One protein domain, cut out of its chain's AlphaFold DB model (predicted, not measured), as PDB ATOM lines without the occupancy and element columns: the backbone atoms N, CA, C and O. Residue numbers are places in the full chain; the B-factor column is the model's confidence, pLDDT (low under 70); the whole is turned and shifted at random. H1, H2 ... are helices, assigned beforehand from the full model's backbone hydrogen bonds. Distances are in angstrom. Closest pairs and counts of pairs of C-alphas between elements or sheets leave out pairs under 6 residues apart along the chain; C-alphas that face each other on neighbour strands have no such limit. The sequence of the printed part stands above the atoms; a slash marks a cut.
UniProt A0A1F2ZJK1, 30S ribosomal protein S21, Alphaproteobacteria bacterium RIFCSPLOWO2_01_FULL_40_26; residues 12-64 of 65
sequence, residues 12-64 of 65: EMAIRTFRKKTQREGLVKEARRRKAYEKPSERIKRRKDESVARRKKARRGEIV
ATOM      1  N   GLU A  12      19.623  22.197 -40.086       82.50
ATOM      2  CA  GLU A  12      19.881  20.757 -40.081       82.50
ATOM      3  C   GLU A  12      20.674  20.265 -41.312       82.50
ATOM      4  O   GLU A  12      21.582  19.431 -41.202       82.50
ATOM      5  N   MET A  13      20.414  20.832 -42.493       83.44
ATOM      6  CA  MET A  13      21.181  20.525 -43.703       83.44
ATOM      7  C   MET A  13      22.618  21.038 -43.606       83.44
ATOM      8  O   MET A  13      23.549  20.366 -44.069       83.44
ATOM      9  N   ALA A  14      22.815  22.198 -42.978       84.31
ATOM     10  CA  ALA A  14      24.140  22.754 -42.748       84.31
ATOM     11  C   ALA A  14      24.956  21.858 -41.806       84.31
ATOM     12  O   ALA A  14      26.096  21.521 -42.129       84.31
ATOM     13  N   ILE A  15      24.349  21.352 -40.725       86.44
ATOM     14  CA  ILE A  15      24.982  20.387 -39.808       86.44
ATOM     15  C   ILE A  15      25.366  19.097 -40.548       86.44
ATOM     16  O   ILE A  15      26.483  18.587 -40.401       86.44
ATOM     17  N   ARG A  16      24.476  18.564 -41.395       87.25
ATOM     18  CA  ARG A  16      24.762  17.352 -42.182       87.25
ATOM     19  C   ARG A  16      25.921  17.564 -43.155       87.25
ATOM     20  O   ARG A  16      26.772  16.685 -43.313       87.25
ATOM     21  N   THR A  17      25.957  18.723 -43.806       87.69
ATOM     22  CA  THR A  17      27.011  19.096 -44.756       87.69
ATOM     23  C   THR A  17      28.339  19.303 -44.040       87.69
ATOM     24  O   THR A  17      29.358  18.786 -44.500       87.69
ATOM     25  N   PHE A  18      28.315  19.945 -42.869       87.12
ATOM     26  CA  PHE A  18      29.465  20.076 -41.981       87.12
ATOM     27  C   PHE A  18      30.039  18.714 -41.645       87.12
ATOM     28  O   PHE A  18      31.176  18.422 -41.998       87.12
ATOM     29  N   ARG A  19      29.218  17.816 -41.102       87.81
ATOM     30  CA  ARG A  19      29.655  16.469 -40.728       87.81
ATOM     31  C   ARG A  19      30.269  15.705 -41.904       87.81
ATOM     32  O   ARG A  19      31.317  15.081 -41.741       87.81
ATOM     33  N   LYS A  20      29.658  15.768 -43.093       88.38
ATOM     34  CA  LYS A  20      30.205  15.140 -44.311       88.38
ATOM     35  C   LYS A  20      31.552  15.744 -44.712       88.38
ATOM     36  O   LYS A  20      32.475  15.004 -45.050       88.38
ATOM     37  N   LYS A  21      31.683  17.071 -44.660       87.81
ATOM     38  CA  LYS A  21      32.920  17.782 -45.000       87.81
ATOM     39  C   LYS A  21      34.023  17.483 -43.970       87.81
ATOM     40  O   LYS A  21      35.129  17.148 -44.380       87.81
ATOM     41  N   THR A  22      33.709  17.408 -42.670       88.25
ATOM     42  CA  THR A  22      34.662  17.026 -41.605       88.25
ATOM     43  C   THR A  22      35.177  15.604 -41.812       88.25
ATOM     44  O   THR A  22      36.361  15.317 -41.635       88.25
ATOM     45  N   GLN A  23      34.286  14.686 -42.200       85.94
ATOM     46  CA  GLN A  23      34.658  13.304 -42.498       85.94
ATOM     47  C   GLN A  23      35.538  13.200 -43.747       85.94
ATOM     48  O   GLN A  23      36.469  12.396 -43.758       85.94
ATOM     49  N   ARG A  24      35.269  14.013 -44.778       85.06
ATOM     50  CA  ARG A  24      36.064  14.064 -46.014       85.06
ATOM     51  C   ARG A  24      37.464  14.626 -45.775       85.06
ATOM     52  O   ARG A  24      38.424  14.055 -46.280       85.06
ATOM     53  N   GLU A  25      37.572  15.692 -44.988       84.94
ATOM     54  CA  GLU A  25      38.853  16.288 -44.587       84.94
ATOM     55  C   GLU A  25      39.661  15.347 -43.676       84.94
ATOM     56  O   GLU A  25      40.879  15.450 -43.591       84.94
ATOM     57  N   GLY A  26      39.009  14.384 -43.015       84.06
ATOM     58  CA  GLY A  26      39.694  13.366 -42.219       84.06
ATOM     59  C   GLY A  26      40.258  13.884 -40.894       84.06
ATOM     60  O   GLY A  26      40.955  13.134 -40.209       84.06
ATOM     61  N   LEU A  27      39.905  15.110 -40.492       84.69
ATOM     62  CA  LEU A  27      40.374  15.788 -39.277       84.69
ATOM     63  C   LEU A  27      40.260  14.916 -38.023       84.69
ATOM     64  O   LEU A  27      41.217  14.770 -37.271       84.69
ATOM     65  N   VAL A  28      39.117  14.253 -37.826       84.06
ATOM     66  CA  VAL A  28      38.899  13.368 -36.666       84.06
ATOM     67  C   VAL A  28      39.834  12.154 -36.698       84.06
ATOM     68  O   VAL A  28      40.320  11.702 -35.660       84.06
ATOM     69  N   LYS A  29      40.108  11.615 -37.892       85.75
ATOM     70  CA  LYS A  29      41.014  10.476 -38.076       85.75
ATOM     71  C   LYS A  29      42.458  10.887 -37.799       85.75
ATOM     72  O   LYS A  29      43.191  10.131 -37.170       85.75
ATOM     73  N   GLU A  30      42.859  12.077 -38.234       86.69
ATOM     74  CA  GLU A  30      44.181  12.628 -37.936       86.69
ATOM     75  C   GLU A  30      44.356  12.960 -36.460       86.69
ATOM     76  O   GLU A  30      45.361  12.563 -35.875       86.69
ATOM     77  N   ALA A  31      43.365  13.596 -35.841       88.25
ATOM     78  CA  ALA A  31      43.393  13.918 -34.420       88.25
ATOM     79  C   ALA A  31      43.587  12.658 -33.567       88.25
ATOM     80  O   ALA A  31      44.410  12.654 -32.661       88.25
ATOM     81  N   ARG A  32      42.896  11.555 -33.897       86.88
ATOM     82  CA  ARG A  32      43.087  10.259 -33.220       86.88
ATOM     83  C   ARG A  32      44.490   9.686 -33.417       86.88
ATOM     84  O   ARG A  32      45.043   9.142 -32.470       86.88
ATOM     85  N   ARG A  33      45.065   9.814 -34.615       85.75
ATOM     86  CA  ARG A  33      46.420   9.319 -34.920       85.75
ATOM     87  C   ARG A  33      47.508  10.107 -34.200       85.75
ATOM     88  O   ARG A  33      48.496   9.519 -33.798       85.75
ATOM     89  N   ARG A  34      47.323  11.418 -34.038       87.06
ATOM     90  CA  ARG A  34      48.301  12.305 -33.389       87.06
ATOM     91  C   ARG A  34      48.266  12.244 -31.857       87.06
ATOM     92  O   ARG A  34      49.062  12.925 -31.228       87.06
ATOM     93  N   LYS A  35      47.371  11.450 -31.249       88.50
ATOM     94  CA  LYS A  35      47.292  11.301 -29.781       88.50
ATOM     95  C   LYS A  35      48.519  10.628 -29.167       88.50
ATOM     96  O   LYS A  35      48.796  10.852 -27.997       88.50
ATOM     97  N   ALA A  36      49.210   9.791 -29.931       87.12
ATOM     98  CA  ALA A  36      50.408   9.089 -29.501       87.12
ATOM     99  C   ALA A  36      51.493   9.230 -30.572       87.12
ATOM    100  O   ALA A  36      51.196   9.465 -31.746       87.12
ATOM    101  N   TYR A  37      52.751   9.085 -30.161       90.19
ATOM    102  CA  TYR A  37      53.863   9.024 -31.099       90.19
ATOM    103  C   TYR A  37      53.739   7.774 -31.982       90.19
ATOM    104  O   TYR A  37      53.632   6.660 -31.479       90.19
ATOM    105  N   GLU A  38      53.765   7.966 -33.301       87.81
ATOM    106  CA  GLU A  38      53.828   6.885 -34.288       87.81
ATOM    107  C   GLU A  38      55.277   6.763 -34.769       87.81
ATOM    108  O   GLU A  38      55.839   7.718 -35.322       87.81
ATOM    109  N   LYS A  39      55.887   5.585 -34.597       94.50
ATOM    110  CA  LYS A  39      57.259   5.358 -35.058       94.50
ATOM    111  C   LYS A  39      57.327   5.497 -36.590       94.50
ATOM    112  O   LYS A  39      56.411   5.051 -37.290       94.50
ATOM    113  N   PRO A  40      58.417   6.038 -37.176       91.88
ATOM    114  CA  PRO A  40      58.519   6.241 -38.623       91.88
ATOM    115  C   PRO A  40      58.282   4.972 -39.453       91.88
ATOM    116  O   PRO A  40      57.657   5.037 -40.512       91.88
ATOM    117  N   SER A  41      58.725   3.815 -38.956       91.81
ATOM    118  CA  SER A  41      58.503   2.506 -39.582       91.81
ATOM    119  C   SER A  41      57.021   2.119 -39.630       91.81
ATOM    120  O   SER A  41      56.530   1.641 -40.653       91.81
ATOM    121  N   GLU A  42      56.287   2.373 -38.549       91.44
ATOM    122  CA  GLU A  42      54.852   2.088 -38.449       91.44
ATOM    123  C   GLU A  42      54.048   3.019 -39.354       91.44
ATOM    124  O   GLU A  42      53.162   2.568 -40.084       91.44
ATOM    125  N   ARG A  43      54.453   4.291 -39.428       90.38
ATOM    126  CA  ARG A  43      53.877   5.276 -40.350       90.38
ATOM    127  C   ARG A  43      53.978   4.830 -41.810       90.38
ATOM    128  O   ARG A  43      53.021   4.985 -42.573       90.38
ATOM    129  N   ILE A  44      55.125   4.274 -42.214       91.44
ATOM    130  CA  ILE A  44      55.342   3.751 -43.574       91.44
ATOM    131  C   ILE A  44      54.442   2.539 -43.833       91.44
ATOM    132  O   ILE A  44      53.769   2.499 -44.867       91.44
ATOM    133  N   LYS A  45      54.399   1.577 -42.900       93.19
ATOM    134  CA  LYS A  45      53.547   0.382 -43.002       93.19
ATOM    135  C   LYS A  45      52.074   0.768 -43.149       93.19
ATOM    136  O   LYS A  45      51.440   0.415 -44.141       93.19
ATOM    137  N   ARG A  46      51.572   1.630 -42.263       90.38
ATOM    138  CA  ARG A  46      50.197   2.139 -42.308       90.38
ATOM    139  C   ARG A  46      49.880   2.848 -43.624       90.38
ATOM    140  O   ARG A  46      48.801   2.656 -44.178       90.38
ATOM    141  N   ARG A  47      50.790   3.678 -44.150       89.50
ATOM    142  CA  ARG A  47      50.567   4.381 -45.428       89.50
ATOM    143  C   ARG A  47      50.405   3.399 -46.593       89.50
ATOM    144  O   ARG A  47      49.557   3.634 -47.457       89.50
ATOM    145  N   LYS A  48      51.184   2.311 -46.609       93.44
ATOM    146  CA  LYS A  48      51.039   1.228 -47.594       93.44
ATOM    147  C   LYS A  48      49.679   0.542 -47.446       93.44
ATOM    148  O   LYS A  48      48.932   0.480 -48.423       93.44
ATOM    149  N   ASP A  49      49.314   0.146 -46.230       93.31
ATOM    150  CA  ASP A  49      48.051  -0.547 -45.950       93.31
ATOM    151  C   ASP A  49      46.825   0.315 -46.304       93.31
ATOM    152  O   ASP A  49      45.883  -0.150 -46.950       93.31
ATOM    153  N   GLU A  50      46.853   1.609 -45.971       90.88
ATOM    154  CA  GLU A  50      45.788   2.559 -46.310       90.88
ATOM    155  C   GLU A  50      45.634   2.770 -47.819       90.88
ATOM    156  O   GLU A  50      44.511   2.935 -48.302       90.88
ATOM    157  N   SER A  51      46.738   2.753 -48.572       91.75
ATOM    158  CA  SER A  51      46.708   2.835 -50.035       91.75
ATOM    159  C   SER A  51      46.028   1.607 -50.643       91.75
ATOM    160  O   SER A  51      45.122   1.741 -51.473       91.75
ATOM    161  N   VAL A  52      46.391   0.410 -50.170       94.12
ATOM    162  CA  VAL A  52      45.771  -0.849 -50.608       94.12
ATOM    163  C   VAL A  52      44.282  -0.870 -50.258       94.12
ATOM    164  O   VAL A  52      43.456  -1.181 -51.117       94.12
ATOM    165  N   ALA A  53      43.913  -0.487 -49.034       89.75
ATOM    166  CA  ALA A  53      42.519  -0.426 -48.602       89.75
ATOM    167  C   ALA A  53      41.693   0.568 -49.439       89.75
ATOM    168  O   ALA A  53      40.572   0.251 -49.841       89.75
ATOM    169  N   ARG A  54      42.251   1.746 -49.758       88.62
ATOM    170  CA  ARG A  54      41.592   2.746 -50.614       88.62
ATOM    171  C   ARG A  54      41.352   2.204 -52.024       88.62
ATOM    172  O   ARG A  54      40.239   2.330 -52.525       88.62
ATOM    173  N   ARG A  55      42.354   1.555 -52.627       90.44
ATOM    174  CA  ARG A  55      42.231   0.919 -53.952       90.44
ATOM    175  C   ARG A  55      41.190  -0.202 -53.959       90.44
ATOM    176  O   ARG A  55      40.356  -0.249 -54.854       90.44
ATOM    177  N   LYS A  56      41.182  -1.064 -52.934       90.94
ATOM    178  CA  LYS A  56      40.173  -2.129 -52.788       90.94
ATOM    179  C   LYS A  56      38.755  -1.563 -52.678       90.94
ATOM    180  O   LYS A  56      37.837  -2.108 -53.280       90.94
ATOM    181  N   LYS A  57      38.573  -0.473 -51.925       88.25
ATOM    182  CA  LYS A  57      37.267   0.182 -51.786       88.25
ATOM    183  C   LYS A  57      36.791   0.812 -53.098       88.25
ATOM    184  O   LYS A  57      35.613   0.684 -53.403       88.25
ATOM    185  N   ALA A  58      37.686   1.446 -53.858       88.06
ATOM    186  CA  ALA A  58      37.357   2.016 -55.167       88.06
ATOM    187  C   ALA A  58      36.887   0.931 -56.148       88.06
ATOM    188  O   ALA A  58      35.795   1.037 -56.691       88.06
ATOM    189  N   ARG A  59      37.636  -0.176 -56.242       89.31
ATOM    190  CA  ARG A  59      37.288  -1.318 -57.103       89.31
ATOM    191  C   ARG A  59      35.934  -1.948 -56.766       89.31
ATOM    192  O   ARG A  59      35.199  -2.348 -57.652       89.31
ATOM    193  N   ARG A  60      35.577  -2.037 -55.479       84.50
ATOM    194  CA  ARG A  60      34.239  -2.505 -55.073       84.50
ATOM    195  C   ARG A  60      33.122  -1.564 -55.519       84.50
ATOM    196  O   ARG A  60      32.017  -2.034 -55.713       84.50
ATOM    197  N   GLY A  61      33.394  -0.265 -55.631       77.56
ATOM    198  CA  GLY A  61      32.437   0.692 -56.180       77.56
ATOM    199  C   GLY A  61      32.244   0.506 -57.683       77.56
ATOM    200  O   GLY A  61      31.113   0.546 -58.131       77.56
ATOM    201  N   GLU A  62      33.321   0.238 -58.426       72.00
ATOM    202  CA  GLU A  62      33.290   0.005 -59.883       72.00
ATOM    203  C   GLU A  62      32.471  -1.231 -60.280       72.00
ATOM    204  O   GLU A  62      31.819  -1.216 -61.312       72.00
ATOM    205  N   ILE A  63      32.478  -2.286 -59.460       67.06
ATOM    206  CA  ILE A  63      31.765  -3.547 -59.746       67.06
ATOM    207  C   ILE A  63      30.246  -3.436 -59.482       67.06
ATOM    208  O   ILE A  63      29.489  -4.317 -59.866       67.06
ATOM    209  N   VAL A  64      29.794  -2.380 -58.797       61.28
ATOM    210  CA  VAL A  64      28.389  -2.196 -58.374       61.28
ATOM    211  C   VAL A  64      27.658  -1.158 -59.251       61.28
ATOM    212  O   VAL A  64      26.544  -0.758 -58.922       61.28
TER     213      VAL A  64
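This is residues 12 to 64 of the 65 residues of the protein "30S ribosomal protein S21" of Alphaproteobacteria bacterium RIFCSPLOWO2_01_FULL_40_26 (UniProt A0A1F2ZJK1). The chain makes a wide, flat, open V: H1 and then the short H2 follow each other in a kinked line along one limb, and beyond the link of residues 34 to 39 the long H3 slants back as the other limb. The space between the limbs is empty, and no helix touches another. The printed part has 53 residues with three named helices, H1, H2 and H3 in that order, and no named strand; the class is all helix. The whole is only just loose, close to extended, with a radius of gyration of the C-alphas of 14.8 A, and its C-alphas span 42 by 34 by 9 A.

H1, residues 12 to 25, and H2, residues 27 to 33, are close but not clearly touching, with 1 pair of C-alphas within 8 A. Their closest C-alphas, those of Thr 22 and Val 28, are 7.5 A apart. They run the same way at a steep tilt of 43 degrees. H3, residues 40 to 62, is apart from H1. It is also apart from H2, which it follows in the chain. In H1, H2 and H3 every O i to N i+4 pair is within hydrogen-bond range.

H1 begins at C-alpha 12, at (19.881, 20.757, -40.081), and is 20.0 A long from first to last C-alpha. H2 runs from Leu 27 to Arg 33. H3, the longest helix with 23 residues, measures 33.6 A from C-alpha 40, at (58.519, 6.241, -38.623), to C-alpha 62, at (33.290, 0.005, -59.883).

The two C-alphas farthest apart, those of Glu 12 and Ser 41, are 42.7 A apart. The printed part has no cut. The link from H1 to H2 is tight, and that from H2 to H3 is short. The mean pLDDT of the printed part is 87.0, and residues 63 to 64 are under 70.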